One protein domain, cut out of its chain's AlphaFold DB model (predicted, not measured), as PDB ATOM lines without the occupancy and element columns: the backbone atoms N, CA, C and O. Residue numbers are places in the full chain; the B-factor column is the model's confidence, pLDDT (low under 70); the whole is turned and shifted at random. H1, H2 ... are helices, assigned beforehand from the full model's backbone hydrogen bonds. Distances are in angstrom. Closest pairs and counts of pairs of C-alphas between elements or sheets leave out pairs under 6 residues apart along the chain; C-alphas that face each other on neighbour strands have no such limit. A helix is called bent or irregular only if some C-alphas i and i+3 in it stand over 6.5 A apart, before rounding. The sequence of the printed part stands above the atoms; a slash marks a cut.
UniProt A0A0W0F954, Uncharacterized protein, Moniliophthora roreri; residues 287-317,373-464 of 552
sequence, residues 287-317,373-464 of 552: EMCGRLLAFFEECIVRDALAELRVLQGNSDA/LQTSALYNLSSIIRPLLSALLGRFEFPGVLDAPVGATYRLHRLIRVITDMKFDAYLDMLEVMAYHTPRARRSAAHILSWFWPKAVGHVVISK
ATOM      1  N   GLU A 287     166.160 215.182 165.740       84.19
ATOM      2  CA  GLU A 287     167.605 215.141 165.957       84.19
ATOM      3  C   GLU A 287     168.100 213.697 166.143       84.19
ATOM      4  O   GLU A 287     169.224 213.356 165.767       84.19
ATOM      5  N   MET A 288     167.243 212.810 166.662       84.50
ATOM      6  CA  MET A 288     167.560 211.397 166.888       84.50
ATOM      7  C   MET A 288     167.345 210.522 165.650       84.50
ATOM      8  O   MET A 288     167.780 209.368 165.655       84.50
ATOM      9  N   CYS A 289     166.756 211.049 164.567       85.69
ATOM     10  CA  CYS A 289     166.509 210.308 163.325       85.69
ATOM     11  C   CYS A 289     167.765 209.616 162.798       85.69
ATOM     12  O   CYS A 289     167.717 208.450 162.424       85.69
ATOM     13  N   GLY A 290     168.905 210.314 162.789       86.06
ATOM     14  CA  GLY A 290     170.159 209.740 162.304       86.06
ATOM     15  C   GLY A 290     170.583 208.514 163.115       86.06
ATOM     16  O   GLY A 290     170.937 207.485 162.534       86.06
ATOM     17  N   ARG A 291     170.524 208.600 164.451       87.94
ATOM     18  CA  ARG A 291     170.874 207.496 165.363       87.94
ATOM     19  C   ARG A 291     169.871 206.348 165.263       87.94
ATOM     20  O   ARG A 291     170.288 205.197 165.231       87.94
ATOM     21  N   LEU A 292     168.583 206.662 165.146       90.56
ATOM     22  CA  LEU A 292     167.510 205.683 165.004       90.56
ATOM     23  C   LEU A 292     167.612 204.906 163.683       90.56
ATOM     24  O   LEU A 292     167.539 203.682 163.682       90.56
ATOM     25  N   LEU A 293     167.862 205.597 162.567       90.31
ATOM     26  CA  LEU A 293     168.075 204.959 161.265       90.31
ATOM     27  C   LEU A 293     169.311 204.056 161.263       90.31
ATOM     28  O   LEU A 293     169.245 202.957 160.726       90.31
ATOM     29  N   ALA A 294     170.414 204.482 161.888       90.88
ATOM     30  CA  ALA A 294     171.592 203.625 162.024       90.88
ATOM     31  C   ALA A 294     171.315 202.402 162.902       90.88
ATOM     32  O   ALA A 294     171.769 201.314 162.574       90.88
ATOM     33  N   PHE A 295     170.536 202.554 163.974       92.00
ATOM     34  CA  PHE A 295     170.120 201.424 164.795       92.00
ATOM     35  C   PHE A 295     169.301 200.405 163.985       92.00
ATOM     36  O   PHE A 295     169.644 199.226 163.985       92.00
ATOM     37  N   PHE A 296     168.282 200.846 163.238       91.88
ATOM     38  CA  PHE A 296     167.502 199.941 162.385       91.88
ATOM     39  C   PHE A 296     168.341 199.321 161.264       91.88
ATOM     40  O   PHE A 296     168.177 198.140 160.974       91.88
ATOM     41  N   GLU A 297     169.246 200.077 160.640       91.50
ATOM     42  CA  GLU A 297     170.116 199.557 159.584       91.50
ATOM     43  C   GLU A 297     171.106 198.514 160.121       91.50
ATOM     44  O   GLU A 297     171.173 197.404 159.597       91.50
ATOM     45  N   GLU A 298     171.880 198.872 161.145       90.75
ATOM     46  CA  GLU A 298     173.036 198.099 161.608       90.75
ATOM     47  C   GLU A 298     172.668 196.976 162.572       90.75
ATOM     48  O   GLU A 298     173.325 195.947 162.531       90.75
ATOM     49  N   CYS A 299     171.657 197.156 163.431       87.38
ATOM     50  CA  CYS A 299     171.328 196.183 164.483       87.38
ATOM     51  C   CYS A 299     170.131 195.284 164.151       87.38
ATOM     52  O   CYS A 299     169.875 194.340 164.891       87.38
ATOM     53  N   ILE A 300     169.336 195.616 163.127       89.81
ATOM     54  CA  ILE A 300     168.096 194.889 162.821       89.81
ATOM     55  C   ILE A 300     168.084 194.438 161.367       89.81
ATOM     56  O   ILE A 300     168.120 193.246 161.095       89.81
ATOM     57  N   VAL A 301     168.023 195.372 160.417       90.38
ATOM     58  CA  VAL A 301     167.724 195.052 159.015       90.38
ATOM     59  C   VAL A 301     168.843 194.250 158.367       90.38
ATOM     60  O   VAL A 301     168.556 193.298 157.648       90.38
ATOM     61  N   ARG A 302     170.112 194.594 158.615       90.75
ATOM     62  CA  ARG A 302     171.242 193.829 158.064       90.75
ATOM     63  C   ARG A 302     171.269 192.396 158.578       90.75
ATOM     64  O   ARG A 302     171.364 191.486 157.759       90.75
ATOM     65  N   ASP A 303     171.132 192.212 159.886       87.69
ATOM     66  CA  ASP A 303     171.202 190.893 160.515       87.69
ATOM     67  C   ASP A 303     169.976 190.042 160.151       87.69
ATOM     68  O   ASP A 303     170.127 188.924 159.662       87.69
ATOM     69  N   ALA A 304     168.769 190.611 160.246       87.12
ATOM     70  CA  ALA A 304     167.526 189.932 159.886       87.12
ATOM     71  C   ALA A 304     167.484 189.531 158.404       87.12
ATOM     72  O   ALA A 304     167.059 188.426 158.073       87.12
ATOM     73  N   LEU A 305     167.932 190.404 157.493       87.88
ATOM     74  CA  LEU A 305     167.960 190.080 156.064       87.88
ATOM     75  C   LEU A 305     169.104 189.129 155.693       87.88
ATOM     76  O   LEU A 305     168.959 188.363 154.741       87.88
ATOM     77  N   ALA A 306     170.227 189.155 156.416       87.94
ATOM     78  CA  ALA A 306     171.293 188.174 156.243       87.94
ATOM     79  C   ALA A 306     170.818 186.773 156.650       87.94
ATOM     80  O   ALA A 306     170.975 185.833 155.872       87.94
ATOM     81  N   GLU A 307     170.171 186.646 157.810       85.00
ATOM     82  CA  GLU A 307     169.578 185.387 158.270       85.00
ATOM     83  C   GLU A 307     168.471 184.909 157.320       85.00
ATOM     84  O   GLU A 307     168.468 183.752 156.898       85.00
ATOM     85  N   LEU A 308     167.592 185.811 156.877       84.94
ATOM     86  CA  LEU A 308     166.557 185.507 155.889       84.94
ATOM     87  C   LEU A 308     167.164 184.981 154.580       84.94
ATOM     88  O   LEU A 308     166.659 184.008 154.023       84.94
ATOM     89  N   ARG A 309     168.269 185.565 154.102       84.56
ATOM     90  CA  ARG A 309     168.968 185.085 152.901       84.56
ATOM     91  C   ARG A 309     169.595 183.704 153.109       84.56
ATOM     92  O   ARG A 309     169.573 182.904 152.178       84.56
ATOM     93  N   VAL A 310     170.122 183.410 154.299       85.00
ATOM     94  CA  VAL A 310     170.619 182.065 154.644       85.00
ATOM     95  C   VAL A 310     169.473 181.052 154.614       85.00
ATOM     96  O   VAL A 310     169.594 180.019 153.962       85.00
ATOM     97  N   LEU A 311     168.326 181.369 155.218       80.94
ATOM     98  CA  LEU A 311     167.145 180.497 155.206       80.94
ATOM     99  C   LEU A 311     166.595 180.278 153.783       80.94
ATOM    100  O   LEU A 311     166.227 179.160 153.419       80.94
ATOM    101  N   GLN A 312     166.600 181.322 152.948       78.50
ATOM    102  CA  GLN A 312     166.205 181.238 151.536       78.50
ATOM    103  C   GLN A 312     167.212 180.466 150.667       78.50
ATOM    104  O   GLN A 312     166.813 179.869 149.670       78.50
ATOM    105  N   GLY A 313     168.504 180.479 151.014       67.75
ATOM    106  CA  GLY A 313     169.567 179.770 150.293       67.75
ATOM    107  C   GLY A 313     169.724 178.302 150.698       67.75
ATOM    108  O   GLY A 313     170.074 177.473 149.861       67.75
ATOM    109  N   ASN A 314     169.414 177.952 151.949       53.94
ATOM    110  CA  ASN A 314     169.494 176.572 152.442       53.94
ATOM    111  C   ASN A 314     168.378 175.665 151.900       53.94
ATOM    112  O   ASN A 314     168.535 174.446 151.906       53.94
ATOM    113  N   SER A 315     167.293 176.239 151.371       51.56
ATOM    114  CA  SER A 315     166.223 175.471 150.714       51.56
ATOM    115  C   SER A 315     166.692 174.777 149.424       51.56
ATOM    116  O   SER A 315     166.118 173.767 149.029       51.56
ATOM    117  N   ASP A 316     167.759 175.280 148.790       51.56
ATOM    118  CA  ASP A 316     168.270 174.750 147.519       51.56
ATOM    119  C   ASP A 316     169.283 173.592 147.716       51.56
ATOM    120  O   ASP A 316     169.512 172.814 146.790       51.56
ATOM    121  N   ALA A 317     169.890 173.433 148.904       46.59
ATOM    122  CA  ALA A 317     171.024 172.515 149.108       46.59
ATOM    123  C   ALA A 317     170.653 171.138 149.692       46.59
ATOM    124  O   ALA A 317     171.289 170.141 149.347       46.59
ATOM    125  N   LEU A 373     153.890 177.582 152.729       72.12
ATOM    126  CA  LEU A 373     154.872 176.579 153.204       72.12
ATOM    127  C   LEU A 373     156.274 177.102 153.582       72.12
ATOM    128  O   LEU A 373     157.175 176.297 153.806       72.12
ATOM    129  N   GLN A 374     156.471 178.417 153.707       78.44
ATOM    130  CA  GLN A 374     157.724 178.968 154.240       78.44
ATOM    131  C   GLN A 374     157.899 178.680 155.741       78.44
ATOM    132  O   GLN A 374     156.921 178.533 156.480       78.44
ATOM    133  N   THR A 375     159.153 178.627 156.204       82.94
ATOM    134  CA  THR A 375     159.460 178.434 157.629       82.94
ATOM    135  C   THR A 375     158.932 179.601 158.467       82.94
ATOM    136  O   THR A 375     158.902 180.757 158.032       82.94
ATOM    137  N   SER A 376     158.526 179.316 159.706       83.62
ATOM    138  CA  SER A 376     158.009 180.338 160.629       83.62
ATOM    139  C   SER A 376     159.034 181.448 160.891       83.62
ATOM    140  O   SER A 376     158.669 182.620 160.979       83.62
ATOM    141  N   ALA A 377     160.324 181.101 160.943       84.38
ATOM    142  CA  ALA A 377     161.421 182.051 161.085       84.38
ATOM    143  C   ALA A 377     161.504 183.033 159.909       84.38
ATOM    144  O   ALA A 377     161.642 184.238 160.126       84.38
ATOM    145  N   LEU A 378     161.341 182.545 158.675       87.12
ATOM    146  CA  LEU A 378     161.335 183.385 157.481       87.12
ATOM    147  C   LEU A 378     160.158 184.363 157.503       87.12
ATOM    148  O   LEU A 378     160.342 185.549 157.226       87.12
ATOM    149  N   TYR A 379     158.970 183.893 157.892       87.94
ATOM    150  CA  TYR A 379     157.792 184.749 158.041       87.94
ATOM    151  C   TYR A 379     158.023 185.855 159.079       87.94
ATOM    152  O   TYR A 379     157.798 187.029 158.783       87.94
ATOM    153  N   ASN A 380     158.540 185.503 160.262       88.06
ATOM    154  CA  ASN A 380     158.804 186.464 161.335       88.06
ATOM    155  C   ASN A 380     159.791 187.550 160.887       88.06
ATOM    156  O   ASN A 380     159.482 188.733 161.016       88.06
ATOM    157  N   LEU A 381     160.925 187.178 160.283       88.81
ATOM    158  CA  LEU A 381     161.930 188.141 159.813       88.81
ATOM    159  C   LEU A 381     161.424 188.990 158.637       88.81
ATOM    160  O   LEU A 381     161.637 190.201 158.598       88.81
ATOM    161  N   SER A 382     160.713 188.374 157.688       89.81
ATOM    162  CA  SER A 382     160.141 189.070 156.531       89.81
ATOM    163  C   SER A 382     159.079 190.091 156.944       89.81
ATOM    164  O   SER A 382     159.040 191.191 156.381       89.81
ATOM    165  N   SER A 383     158.255 189.752 157.943       90.69
ATOM    166  CA  SER A 383     157.123 190.568 158.399       90.69
ATOM    167  C   SER A 383     157.531 191.933 158.955       90.69
ATOM    168  O   SER A 383     156.743 192.872 158.895       90.69
ATOM    169  N   ILE A 384     158.771 192.073 159.431       92.12
ATOM    170  CA  ILE A 384     159.315 193.306 160.017       92.12
ATOM    171  C   ILE A 384     159.464 194.421 158.974       92.12
ATOM    172  O   ILE A 384     159.280 195.603 159.277       92.12
ATOM    173  N   ILE A 385     159.812 194.058 157.736       92.62
ATOM    174  CA  ILE A 385     160.227 195.013 156.701       92.62
ATOM    175  C   ILE A 385     159.080 195.939 156.300       92.62
ATOM    176  O   ILE A 385     159.282 197.143 156.152       92.62
ATOM    177  N   ARG A 386     157.862 195.413 156.168       91.31
ATOM    178  CA  ARG A 386     156.709 196.195 155.710       91.31
ATOM    179  C   ARG A 386     156.269 197.273 156.714       91.31
ATOM    180  O   ARG A 386     156.215 198.436 156.308       91.31
ATOM    181  N   PRO A 387     156.004 196.970 158.002       92.25
ATOM    182  CA  PRO A 387     155.705 197.994 159.000       92.25
ATOM    183  C   PRO A 387     156.840 199.014 159.153       92.25
ATOM    184  O   PRO A 387     156.573 200.205 159.321       92.25
ATOM    185  N   LEU A 388     158.100 198.580 159.021       92.50
ATOM    186  CA  LEU A 388     159.253 199.478 159.050       92.50
ATOM    187  C   LEU A 388     159.232 200.454 157.865       92.50
ATOM    188  O   LEU A 388     159.334 201.662 158.068       92.50
ATOM    189  N   LEU A 389     159.056 199.957 156.635       91.94
ATOM    190  CA  LEU A 389     158.946 200.791 155.435       91.94
ATOM    191  C   LEU A 389     157.772 201.767 155.544       91.94
ATOM    192  O   LEU A 389     157.935 202.952 155.269       91.94
ATOM    193  N   SER A 390     156.613 201.308 156.011       91.69
ATOM    194  CA  SER A 390     155.446 202.161 156.249       91.69
ATOM    195  C   SER A 390     155.760 203.341 157.174       91.69
ATOM    196  O   SER A 390     155.505 204.498 156.825       91.69
ATOM    197  N   ALA A 391     156.381 203.065 158.325       90.75
ATOM    198  CA  ALA A 391     156.744 204.086 159.299       90.75
ATOM    199  C   ALA A 391     157.822 205.046 158.766       90.75
ATOM    200  O   ALA A 391     157.713 206.262 158.938       90.75
ATOM    201  N   LEU A 392     158.836 204.527 158.062       90.31
ATOM    202  CA  LEU A 392     159.890 205.337 157.443       90.31
ATOM    203  C   LEU A 392     159.324 206.288 156.384       90.31
ATOM    204  O   LEU A 392     159.601 207.486 156.415       90.31
ATOM    205  N   LEU A 393     158.499 205.777 155.471       89.06
ATOM    206  CA  LEU A 393     157.921 206.560 154.376       89.06
ATOM    207  C   LEU A 393     156.809 207.505 154.840       89.06
ATOM    208  O   LEU A 393     156.537 208.507 154.181       89.06
ATOM    209  N   GLY A 394     156.180 207.216 155.980       84.81
ATOM    210  CA  GLY A 394     155.287 208.148 156.661       84.81
ATOM    211  C   GLY A 394     156.030 209.328 157.297       84.81
ATOM    212  O   GLY A 394     155.500 210.441 157.315       84.81
ATOM    213  N   ARG A 395     157.259 209.113 157.789       83.75
ATOM    214  CA  ARG A 395     158.072 210.155 158.436       83.75
ATOM    215  C   ARG A 395     158.832 211.027 157.430       83.75
ATOM    216  O   ARG A 395     158.834 212.249 157.581       83.75
ATOM    217  N   PHE A 396     159.457 210.414 156.424       80.56
ATOM    218  CA  PHE A 396     160.311 211.084 155.441       80.56
ATOM    219  C   PHE A 396     159.587 211.250 154.095       80.56
ATOM    220  O   PHE A 396     159.079 210.287 153.522       80.56
ATOM    221  N   GLU A 397     159.544 212.479 153.578       71.69
ATOM    222  CA  GLU A 397     158.904 212.793 152.298       71.69
ATOM    223  C   GLU A 397     159.927 212.907 151.170       71.69
ATOM    224  O   GLU A 397     160.866 213.693 151.255       71.69
ATOM    225  N   PHE A 398     159.712 212.158 150.090       67.50
ATOM    226  CA  PHE A 398     160.479 212.274 148.850       67.50
ATOM    227  C   PHE A 398     159.685 213.113 147.832       67.50
ATOM    228  O   PHE A 398     158.481 212.883 147.705       67.50
ATOM    229  N   PRO A 399     160.293 214.066 147.090       56.03
ATOM    230  CA  PRO A 399     161.703 214.486 147.061       56.03
ATOM    231  C   PRO A 399     162.044 215.618 148.056       56.03
ATOM    232  O   PRO A 399     163.160 216.129 148.036       56.03
ATOM    233  N   GLY A 400     161.109 216.001 148.934       53.94
ATOM    234  CA  GLY A 400     161.227 217.096 149.911       53.94
ATOM    235  C   GLY A 400     162.195 216.855 151.074       53.94
ATOM    236  O   GLY A 400     162.021 217.427 152.146       53.94
ATOM    237  N   VAL A 401     163.236 216.041 150.886       58.28
ATOM    238  CA  VAL A 401     164.251 215.721 151.903       58.28
ATOM    239  C   VAL A 401     165.246 216.878 152.136       58.28
ATOM    240  O   VAL A 401     166.387 216.659 152.537       58.28
ATOM    241  N   LEU A 402     164.830 218.113 151.849       52.12
ATOM    242  CA  LEU A 402     165.639 219.326 151.984       52.12
ATOM    243  C   LEU A 402     165.683 219.828 153.434       52.12
ATOM    244  O   LEU A 402     166.709 220.352 153.853       52.12
ATOM    245  N   ASP A 403     164.633 219.572 154.220       57.34
ATOM    246  CA  ASP A 403     164.563 219.974 155.635       57.34
ATOM    247  C   ASP A 403     165.167 218.924 156.586       57.34
ATOM    248  O   ASP A 403     165.223 219.109 157.803       57.34
ATOM    249  N   ALA A 404     165.621 217.781 156.057       66.12
ATOM    250  CA  ALA A 404     166.270 216.744 156.846       66.12
ATOM    251  C   ALA A 404     167.759 216.999 157.050       66.12
ATOM    252  O   ALA A 404     168.436 217.396 156.101       66.12
ATOM    253  N   PRO A 405     168.322 216.683 158.237       71.75
ATOM    254  CA  PRO A 405     169.764 216.660 158.378       71.75
ATOM    255  C   PRO A 405     170.308 215.681 157.338       71.75
ATOM    256  O   PRO A 405     169.894 214.522 157.292       71.75
ATOM    257  N   VAL A 406     171.243 216.147 156.508       76.81
ATOM    258  CA  VAL A 406     171.807 215.409 155.360       76.81
ATOM    259  C   VAL A 406     172.226 213.980 155.739       76.81
ATOM    260  O   VAL A 406     172.044 213.034 154.969       76.81
ATOM    261  N   GLY A 407     172.720 213.795 156.968       78.81
ATOM    262  CA  GLY A 407     173.071 212.483 157.511       78.81
ATOM    263  C   GLY A 407     171.893 211.507 157.638       78.81
ATOM    264  O   GLY A 407     172.068 210.320 157.373       78.81
ATOM    265  N   ALA A 408     170.694 211.971 158.003       81.31
ATOM    266  CA  ALA A 408     169.498 211.127 158.067       81.31
ATOM    267  C   ALA A 408     169.028 210.718 156.666       81.31
ATOM    268  O   ALA A 408     168.719 209.549 156.452       81.31
ATOM    269  N   THR A 409     169.066 211.633 155.694       83.44
ATOM    270  CA  THR A 409     168.741 211.349 154.286       83.44
ATOM    271  C   THR A 409     169.646 210.276 153.699       83.44
ATOM    272  O   THR A 409     169.170 209.297 153.122       83.44
ATOM    273  N   TYR A 410     170.960 210.431 153.883       86.31
ATOM    274  CA  TYR A 410     171.942 209.460 153.410       86.31
ATOM    275  C   TYR A 410     171.712 208.078 154.037       86.31
ATOM    276  O   TYR A 410     171.695 207.072 153.327       86.31
ATOM    277  N   ARG A 411     171.476 208.026 155.355       86.00
ATOM    278  CA  ARG A 411     171.189 206.774 156.075       86.00
ATOM    279  C   ARG A 411     169.879 206.135 155.627       86.00
ATOM    280  O   ARG A 411     169.838 204.925 155.452       86.00
ATOM    281  N   LEU A 412     168.838 206.925 155.377       88.50
ATOM    282  CA  LEU A 412     167.566 206.427 154.861       88.50
ATOM    283  C   LEU A 412     167.734 205.800 153.474       88.50
ATOM    284  O   LEU A 412     167.278 204.683 153.245       88.50
ATOM    285  N   HIS A 413     168.426 206.484 152.560       88.25
ATOM    286  CA  HIS A 413     168.698 205.946 151.228       88.25
ATOM    287  C   HIS A 413     169.548 204.669 151.300       88.25
ATOM    288  O   HIS A 413     169.261 203.692 150.609       88.25
ATOM    289  N   ARG A 414     170.567 204.645 152.169       90.50
ATOM    290  CA  ARG A 414     171.391 203.455 152.421       90.50
ATOM    291  C   ARG A 414     170.553 202.294 152.959       90.50
ATOM    292  O   ARG A 414     170.695 201.187 152.455       90.50
ATOM    293  N   LEU A 415     169.660 202.546 153.913       91.31
ATOM    294  CA  LEU A 415     168.753 201.545 154.477       91.31
ATOM    295  C   LEU A 415     167.809 200.967 153.417       91.31
ATOM    296  O   LEU A 415     167.715 199.749 153.285       91.31
ATOM    297  N   ILE A 416     167.154 201.823 152.626       91.25
ATOM    298  CA  ILE A 416     166.266 201.387 151.538       91.25
ATOM    299  C   ILE A 416     167.045 200.529 150.540       91.25
ATOM    300  O   ILE A 416     166.590 199.443 150.196       91.25
ATOM    301  N   ARG A 417     168.248 200.963 150.148       91.38
ATOM    302  CA  ARG A 417     169.118 200.201 149.247       91.38
ATOM    303  C   ARG A 417     169.508 198.834 149.818       91.38
ATOM    304  O   ARG A 417     169.512 197.849 149.094       91.38
ATOM    305  N   VAL A 418     169.806 198.743 151.115       92.06
ATOM    306  CA  VAL A 418     170.075 197.449 151.765       92.06
ATOM    307  C   VAL A 418     168.857 196.534 151.670       92.06
ATOM    308  O   VAL A 418     169.015 195.365 151.339       92.06
ATOM    309  N   ILE A 419     167.648 197.052 151.906       92.06
ATOM    310  CA  ILE A 419     166.414 196.263 151.795       92.06
ATOM    311  C   ILE A 419     166.218 195.775 150.356       92.06
ATOM    312  O   ILE A 419     165.956 194.589 150.159       92.06
ATOM    313  N   THR A 420     166.393 196.648 149.357       90.88
ATOM    314  CA  THR A 420     166.224 196.285 147.940       90.88
ATOM    315  C   THR A 420     167.262 195.274 147.459       90.88
ATOM    316  O   THR A 420     166.930 194.387 146.679       90.88
ATOM    317  N   ASP A 421     168.509 195.390 147.924       89.56
ATOM    318  CA  ASP A 421     169.615 194.524 147.500       89.56
ATOM    319  C   ASP A 421     169.585 193.163 148.217       89.56
ATOM    320  O   ASP A 421     170.059 192.155 147.681       89.56
ATOM    321  N   MET A 422     169.057 193.114 149.445       86.50
ATOM    322  CA  MET A 422     169.056 191.906 150.272       86.50
ATOM    323  C   MET A 422     167.780 191.072 150.123       86.50
ATOM    324  O   MET A 422     167.889 189.846 150.031       86.50
ATOM    325  N   LYS A 423     166.598 191.702 150.052       89.00
ATOM    326  CA  LYS A 423     165.299 191.018 149.964       89.00
ATOM    327  C   LYS A 423     164.790 190.976 148.522       89.00
ATOM    328  O   LYS A 423     164.442 192.002 147.946       89.00
ATOM    329  N   PHE A 424     164.685 189.770 147.959       83.81
ATOM    330  CA  PHE A 424     164.275 189.556 146.564       83.81
ATOM    331  C   PHE A 424     162.875 190.106 146.247       83.81
ATOM    332  O   PHE A 424     162.641 190.652 145.170       83.81
ATOM    333  N   ASP A 425     161.944 189.994 147.193       87.75
ATOM    334  CA  ASP A 425     160.551 190.407 147.040       87.75
ATOM    335  C   ASP A 425     160.210 191.733 147.739       87.75
ATOM    336  O   ASP A 425     159.044 192.013 148.010       87.75
ATOM    337  N   ALA A 426     161.205 192.600 147.965       89.88
ATOM    338  CA  ALA A 426     161.006 193.926 148.565       89.88
ATOM    339  C   ALA A 426     160.010 194.817 147.792       89.88
ATOM    340  O   ALA A 426     159.355 195.677 148.381       89.88
ATOM    341  N   TYR A 427     159.868 194.612 146.478       88.94
ATOM    342  CA  TYR A 427     158.896 195.342 145.661       88.94
ATOM    343  C   TYR A 427     157.445 195.030 146.062       88.94
ATOM    344  O   TYR A 427     156.606 195.926 145.998       88.94
ATOM    345  N   LEU A 428     157.145 193.803 146.516       89.94
ATOM    346  CA  LEU A 428     155.806 193.435 146.994       89.94
ATOM    347  C   LEU A 428     155.462 194.185 148.281       89.94
ATOM    348  O   LEU A 428     154.364 194.723 148.392       89.94
ATOM    349  N   ASP A 429     156.415 194.299 149.211       91.38
ATOM    350  CA  ASP A 429     156.217 195.084 150.434       91.38
ATOM    351  C   ASP A 429     155.965 196.562 150.113       91.38
ATOM    352  O   ASP A 429     155.120 197.205 150.732       91.38
ATOM    353  N   MET A 430     156.655 197.101 149.107       91.31
ATOM    354  CA  MET A 430     156.484 198.488 148.681       91.31
ATOM    355  C   MET A 430     155.132 198.730 147.984       91.31
ATOM    356  O   MET A 430     154.502 199.768 148.204       91.31
ATOM    357  N   LEU A 431     154.650 197.771 147.184       91.12
ATOM    358  CA  LEU A 431     153.309 197.810 146.588       91.12
ATOM    359  C   LEU A 431     152.212 197.735 147.653       91.12
ATOM    360  O   LEU A 431     151.219 198.454 147.565       91.12
ATOM    361  N   GLU A 432     152.405 196.920 148.686       90.88
ATOM    362  CA  GLU A 432     151.460 196.845 149.796       90.88
ATOM    363  C   GLU A 432     151.413 198.154 150.591       90.88
ATOM    364  O   GLU A 432     150.329 198.646 150.922       90.88
ATOM    365  N   VAL A 433     152.570 198.788 150.815       92.00
ATOM    366  CA  VAL A 433     152.626 200.120 151.431       92.00
ATOM    367  C   VAL A 433     151.871 201.149 150.592       92.00
ATOM    368  O   VAL A 433     151.129 201.977 151.130       92.00
ATOM    369  N   MET A 434     152.013 201.077 149.268       91.38
ATOM    370  CA  MET A 434     151.293 201.936 148.334       91.38
ATOM    371  C   MET A 434     149.773 201.686 148.340       91.38
ATOM    372  O   MET A 434     149.006 202.621 148.113       91.38
ATOM    373  N   ALA A 435     149.326 200.461 148.624       90.19
ATOM    374  CA  ALA A 435     147.911 200.109 148.659       90.19
ATOM    375  C   ALA A 435     147.210 200.555 149.956       90.19
ATOM    376  O   ALA A 435     146.121 201.126 149.887       90.19
ATOM    377  N   TYR A 436     147.827 200.336 151.127       90.81
ATOM    378  CA  TYR A 436     147.109 200.393 152.414       90.81
ATOM    379  C   TYR A 436     147.529 201.505 153.386       90.81
ATOM    380  O   TYR A 436     146.842 201.720 154.384       90.81
ATOM    381  N   HIS A 437     148.627 202.231 153.148       90.06
ATOM    382  CA  HIS A 437     149.137 203.205 154.127       90.06
ATOM    383  C   HIS A 437     148.794 204.673 153.813       90.06
ATOM    384  O   HIS A 437     148.057 205.008 152.881       90.06
ATOM    385  N   THR A 438     149.284 205.583 154.664       89.12
ATOM    386  CA  THR A 438     148.981 207.022 154.617       89.12
ATOM    387  C   THR A 438     149.271 207.619 153.233       89.12
ATOM    388  O   THR A 438     150.188 207.168 152.545       89.12
ATOM    389  N   PRO A 439     148.538 208.659 152.784       87.81
ATOM    390  CA  PRO A 439     148.779 209.273 151.472       87.81
ATOM    391  C   PRO A 439     150.224 209.761 151.293       87.81
ATOM    392  O   PRO A 439     150.727 209.788 150.174       87.81
ATOM    393  N   ARG A 440     150.907 210.113 152.391       86.50
ATOM    394  CA  ARG A 440     152.328 210.469 152.395       86.50
ATOM    395  C   ARG A 440     153.217 209.261 152.099       86.50
ATOM    396  O   ARG A 440     153.988 209.310 151.145       86.50
ATOM    397  N   ALA A 441     153.039 208.163 152.836       89.62
ATOM    398  CA  ALA A 441     153.783 206.927 152.605       89.62
ATOM    399  C   ALA A 441     153.549 206.369 151.191       89.62
ATOM    400  O   ALA A 441     154.500 205.936 150.549       89.62
ATOM    401  N   ARG A 442     152.317 206.462 150.666       90.38
ATOM    402  CA  ARG A 442     151.970 206.026 149.301       90.38
ATOM    403  C   ARG A 442     152.731 206.793 148.219       90.38
ATOM    404  O   ARG A 442     153.281 206.175 147.311       90.38
ATOM    405  N   ARG A 443     152.809 208.126 148.329       88.31
ATOM    406  CA  ARG A 443     153.578 208.972 147.393       88.31
ATOM    407  C   ARG A 443     155.072 208.649 147.440       88.31
ATOM    408  O   ARG A 443     155.682 208.437 146.395       88.31
ATOM    409  N   SER A 444     155.635 208.544 148.643       88.19
ATOM    410  CA  SER A 444     157.038 208.165 148.844       88.19
ATOM    411  C   SER A 444     157.345 206.758 148.302       88.19
ATOM    412  O   SER A 444     158.359 206.566 147.634       88.19
ATOM    413  N   ALA A 445     156.455 205.785 148.522       90.50
ATOM    414  CA  ALA A 445     156.593 204.417 148.017       90.50
ATOM    415  C   ALA A 445     156.559 204.363 146.484       90.50
ATOM    416  O   ALA A 445     157.410 203.712 145.881       90.50
ATOM    417  N   ALA A 446     155.641 205.096 145.843       88.75
ATOM    418  CA  ALA A 446     155.577 205.202 144.385       88.75
ATOM    419  C   ALA A 446     156.871 205.794 143.797       88.75
ATOM    420  O   ALA A 446     157.395 205.287 142.804       88.75
ATOM    421  N   HIS A 447     157.433 206.817 144.450       87.50
ATOM    422  CA  HIS A 447     158.712 207.399 144.051       87.50
ATOM    423  C   HIS A 447     159.856 206.373 144.142       87.50
ATOM    424  O   HIS A 447     160.605 206.194 143.182       87.50
ATOM    425  N   ILE A 448     159.962 205.635 145.252       89.00
ATOM    426  CA  ILE A 448     160.985 204.588 145.431       89.00
ATOM    427  C   ILE A 448     160.804 203.449 144.419       89.00
ATOM    428  O   ILE A 448     161.787 203.014 143.822       89.00
ATOM    429  N   LEU A 449     159.570 203.000 144.168       88.94
ATOM    430  CA  LEU A 449     159.273 201.991 143.145       88.94
ATOM    431  C   LEU A 449     159.738 202.438 141.759       88.94
ATOM    432  O   LEU A 449     160.384 201.662 141.060       88.94
ATOM    433  N   SER A 450     159.479 203.695 141.387       86.81
ATOM    434  CA  SER A 450     159.926 204.243 140.101       86.81
ATOM    435  C   SER A 450     161.454 204.319 139.978       86.81
ATOM    436  O   SER A 450     161.982 204.187 138.877       86.81
ATOM    437  N   TRP A 451     162.166 204.478 141.100       87.12
ATOM    438  CA  TRP A 451     163.625 204.588 141.139       87.12
ATOM    439  C   TRP A 451     164.331 203.227 141.104       87.12
ATOM    440  O   TRP A 451     165.232 203.016 140.294       87.12
ATOM    441  N   PHE A 452     163.930 202.296 141.975       87.25
ATOM    442  CA  PHE A 452     164.595 200.995 142.126       87.25
ATOM    443  C   PHE A 452     164.032 199.921 141.186       87.25
ATOM    444  O   PHE A 452     164.774 199.047 140.742       87.25
ATOM    445  N   TRP A 453     162.748 200.006 140.822       87.94
ATOM    446  CA  TRP A 453     162.090 199.084 139.889       87.94
ATOM    447  C   TRP A 453     161.378 199.834 138.749       87.94
ATOM    448  O   TRP A 453     160.178 199.646 138.532       87.94
ATOM    449  N   PRO A 454     162.103 200.625 137.933       81.00
ATOM    450  CA  PRO A 454     161.509 201.397 136.834       81.00
ATOM    451  C   PRO A 454     160.824 200.520 135.777       81.00
ATOM    452  O   PRO A 454     159.983 200.999 135.028       81.00
ATOM    453  N   LYS A 455     161.184 199.231 135.698       75.38
ATOM    454  CA  LYS A 455     160.538 198.254 134.808       75.38
ATOM    455  C   LYS A 455     159.180 197.769 135.333       75.38
ATOM    456  O   LYS A 455     158.371 197.314 134.536       75.38
ATOM    457  N   ALA A 456     158.949 197.841 136.647       69.69
ATOM    458  CA  ALA A 456     157.689 197.449 137.281       69.69
ATOM    459  C   ALA A 456     156.652 198.583 137.238       69.69
ATOM    460  O   ALA A 456     155.453 198.328 137.163       69.69
ATOM    461  N   VAL A 457     157.111 199.837 137.236       66.38
ATOM    462  CA  VAL A 457     156.269 201.015 137.014       66.38
ATOM    463  C   VAL A 457     156.213 201.274 135.509       66.38
ATOM    464  O   VAL A 457     157.053 201.979 134.948       66.38
ATOM    465  N   GLY A 458     155.253 200.646 134.827       60.59
ATOM    466  CA  GLY A 458     155.000 200.907 133.409       60.59
ATOM    467  C   GLY A 458     154.936 202.417 133.128       60.59
ATOM    468  O   GLY A 458     154.386 203.168 133.928       60.59
ATOM    469  N   HIS A 459     155.509 202.834 131.993       55.22
ATOM    470  CA  HIS A 459     155.602 204.206 131.454       55.22
ATOM    471  C   HIS A 459     156.851 205.061 131.743       55.22
ATOM    472  O   HIS A 459     157.018 206.041 131.024       55.22
ATOM    473  N   VAL A 460     157.809 204.692 132.608       51.81
ATOM    474  CA  VAL A 460     159.092 205.455 132.679       51.81
ATOM    475  C   VAL A 460     159.932 205.285 131.399       51.81
ATOM    476  O   VAL A 460     160.724 206.148 131.031       51.81
ATOM    477  N   VAL A 461     159.740 204.179 130.675       48.81
ATOM    478  CA  VAL A 461     160.376 203.930 129.367       48.81
ATOM    479  C   VAL A 461     159.703 204.720 128.235       48.81
ATOM    480  O   VAL A 461     160.374 205.060 127.270       48.81
ATOM    481  N   ILE A 462     158.416 205.063 128.367       49.97
ATOM    482  CA  ILE A 462     157.649 205.802 127.346       49.97
ATOM    483  C   ILE A 462     157.756 207.319 127.566       49.97
ATOM    484  O   ILE A 462     157.724 208.084 126.610       49.97
ATOM    485  N   SER A 463     157.938 207.767 128.812       49.09
ATOM    486  CA  SER A 463     158.164 209.180 129.139       49.09
ATOM    487  C   SER A 463     159.606 209.638 128.912       49.09
ATOM    488  O   SER A 463     159.895 210.827 129.051       49.09
ATOM    489  N   LYS A 464     160.531 208.721 128.597       51.50
ATOM    490  CA  LYS A 464     161.840 209.121 128.082       51.50
ATOM    491  C   LYS A 464     161.606 209.724 126.699       51.50
ATOM    492  O   LYS A 464     161.055 209.022 125.850       51.50
TER     493      LYS A 464
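AT A GLANCE: This is residues 287 to 317 and 373 to 464 of the 552 residues of an uncharacterized protein of Moniliophthora roreri (UniProt A0A0W0F954). The long helix H1 lies side by side with H4, and the shorter H2 and H3 follow one another nearly in line alongside them, running back against H1; the helical hairpin of H5 and H6 packs across H3. One end of the model has H1 and H2 alone, and residues 453 to 464, with no named element, lead away from the end of H6. The printed part has 123 residues with six named helices, H1 to H6 in order along it, and no named strand; its class is all helix. It is compact, with a radius of gyration of the C-alphas of 15.1 A and spans of 45 by 40 by 24 A.

IN THESE COORDINATES: H1, residues 287 to 314, begins at C-alpha 287 (167.605, 215.141, 165.957) and is 40.9 A long; it is irregular, with C-alphas 287 and 290 7.0 A apart. After the cut come H2, residues 376 to 383, and H3, residues 385 to 395, which begins at C-alpha 385 (160.227, 195.013, 156.701). H4, residues 406 to 422, is 24.2 A long. H5 is residues 426 to 436, and H6, residues 439 to 452, is 20.1 A long and ends at C-alpha 452 (164.595, 200.995, 142.126).

HOW THE PARTS SIT: H1 and H4 touch and run the same way at a shallow tilt of 9 degrees; their closest C-alphas, of Gly 290 and Ala 408, are 4.5 A apart. With residues 304 to 312 alone, H1 touches H2, opposite ways at a steep tilt of 37 degrees, only just past shallow; the closest C-alphas are those of Leu 308 and Leu 378, 5.9 A apart. H3 is close to H1 but not clearly touching, with the C-alphas of Val 301 and Ile 385 7.8 A apart. H2 and H3 meet only through their link. H5, the hub, touches H3 at a steep tilt of 56 degrees, closest at the C-alphas of Arg 386 and Asp 429, 5.4 A apart. H5 and H6 form a helical hairpin at a shallow tilt of 25 degrees, with the C-alphas of Met 434 and Arg 442 closest at 4.3 A. With residues 440 to 445 alone, H6 touches H3 at a steep tilt of 65 degrees; the C-alphas of Gly 394 and Ala 441 are closest, 4.5 A apart. H4 and H5 touch only at the corner by their link, and only just, with 3 pairs of C-alphas within 8 A; Thr 420 and Ala 426 have the closest C-alphas, 5.8 A apart. H1 is apart from H5 and H6. In H2, H3, H4, H5 and H6 every O i to N i+4 pair is within hydrogen-bond range; in H1, 19 of 24 are.

THE WHOLE: The C-alphas farthest apart, of Ala 317 and Asp 403, are 48.3 A apart. Residues 318 to 372 are not printed, and C-alphas 317 and 373 are 17.2 A apart across the cut. Of the links printed whole, that from H3 to H4 is short, with 10 residues, and the others are tight. The mean pLDDT of the printed part is 82.2; residues 313 to 317, 398 to 404 and 456 to 464 are under 70.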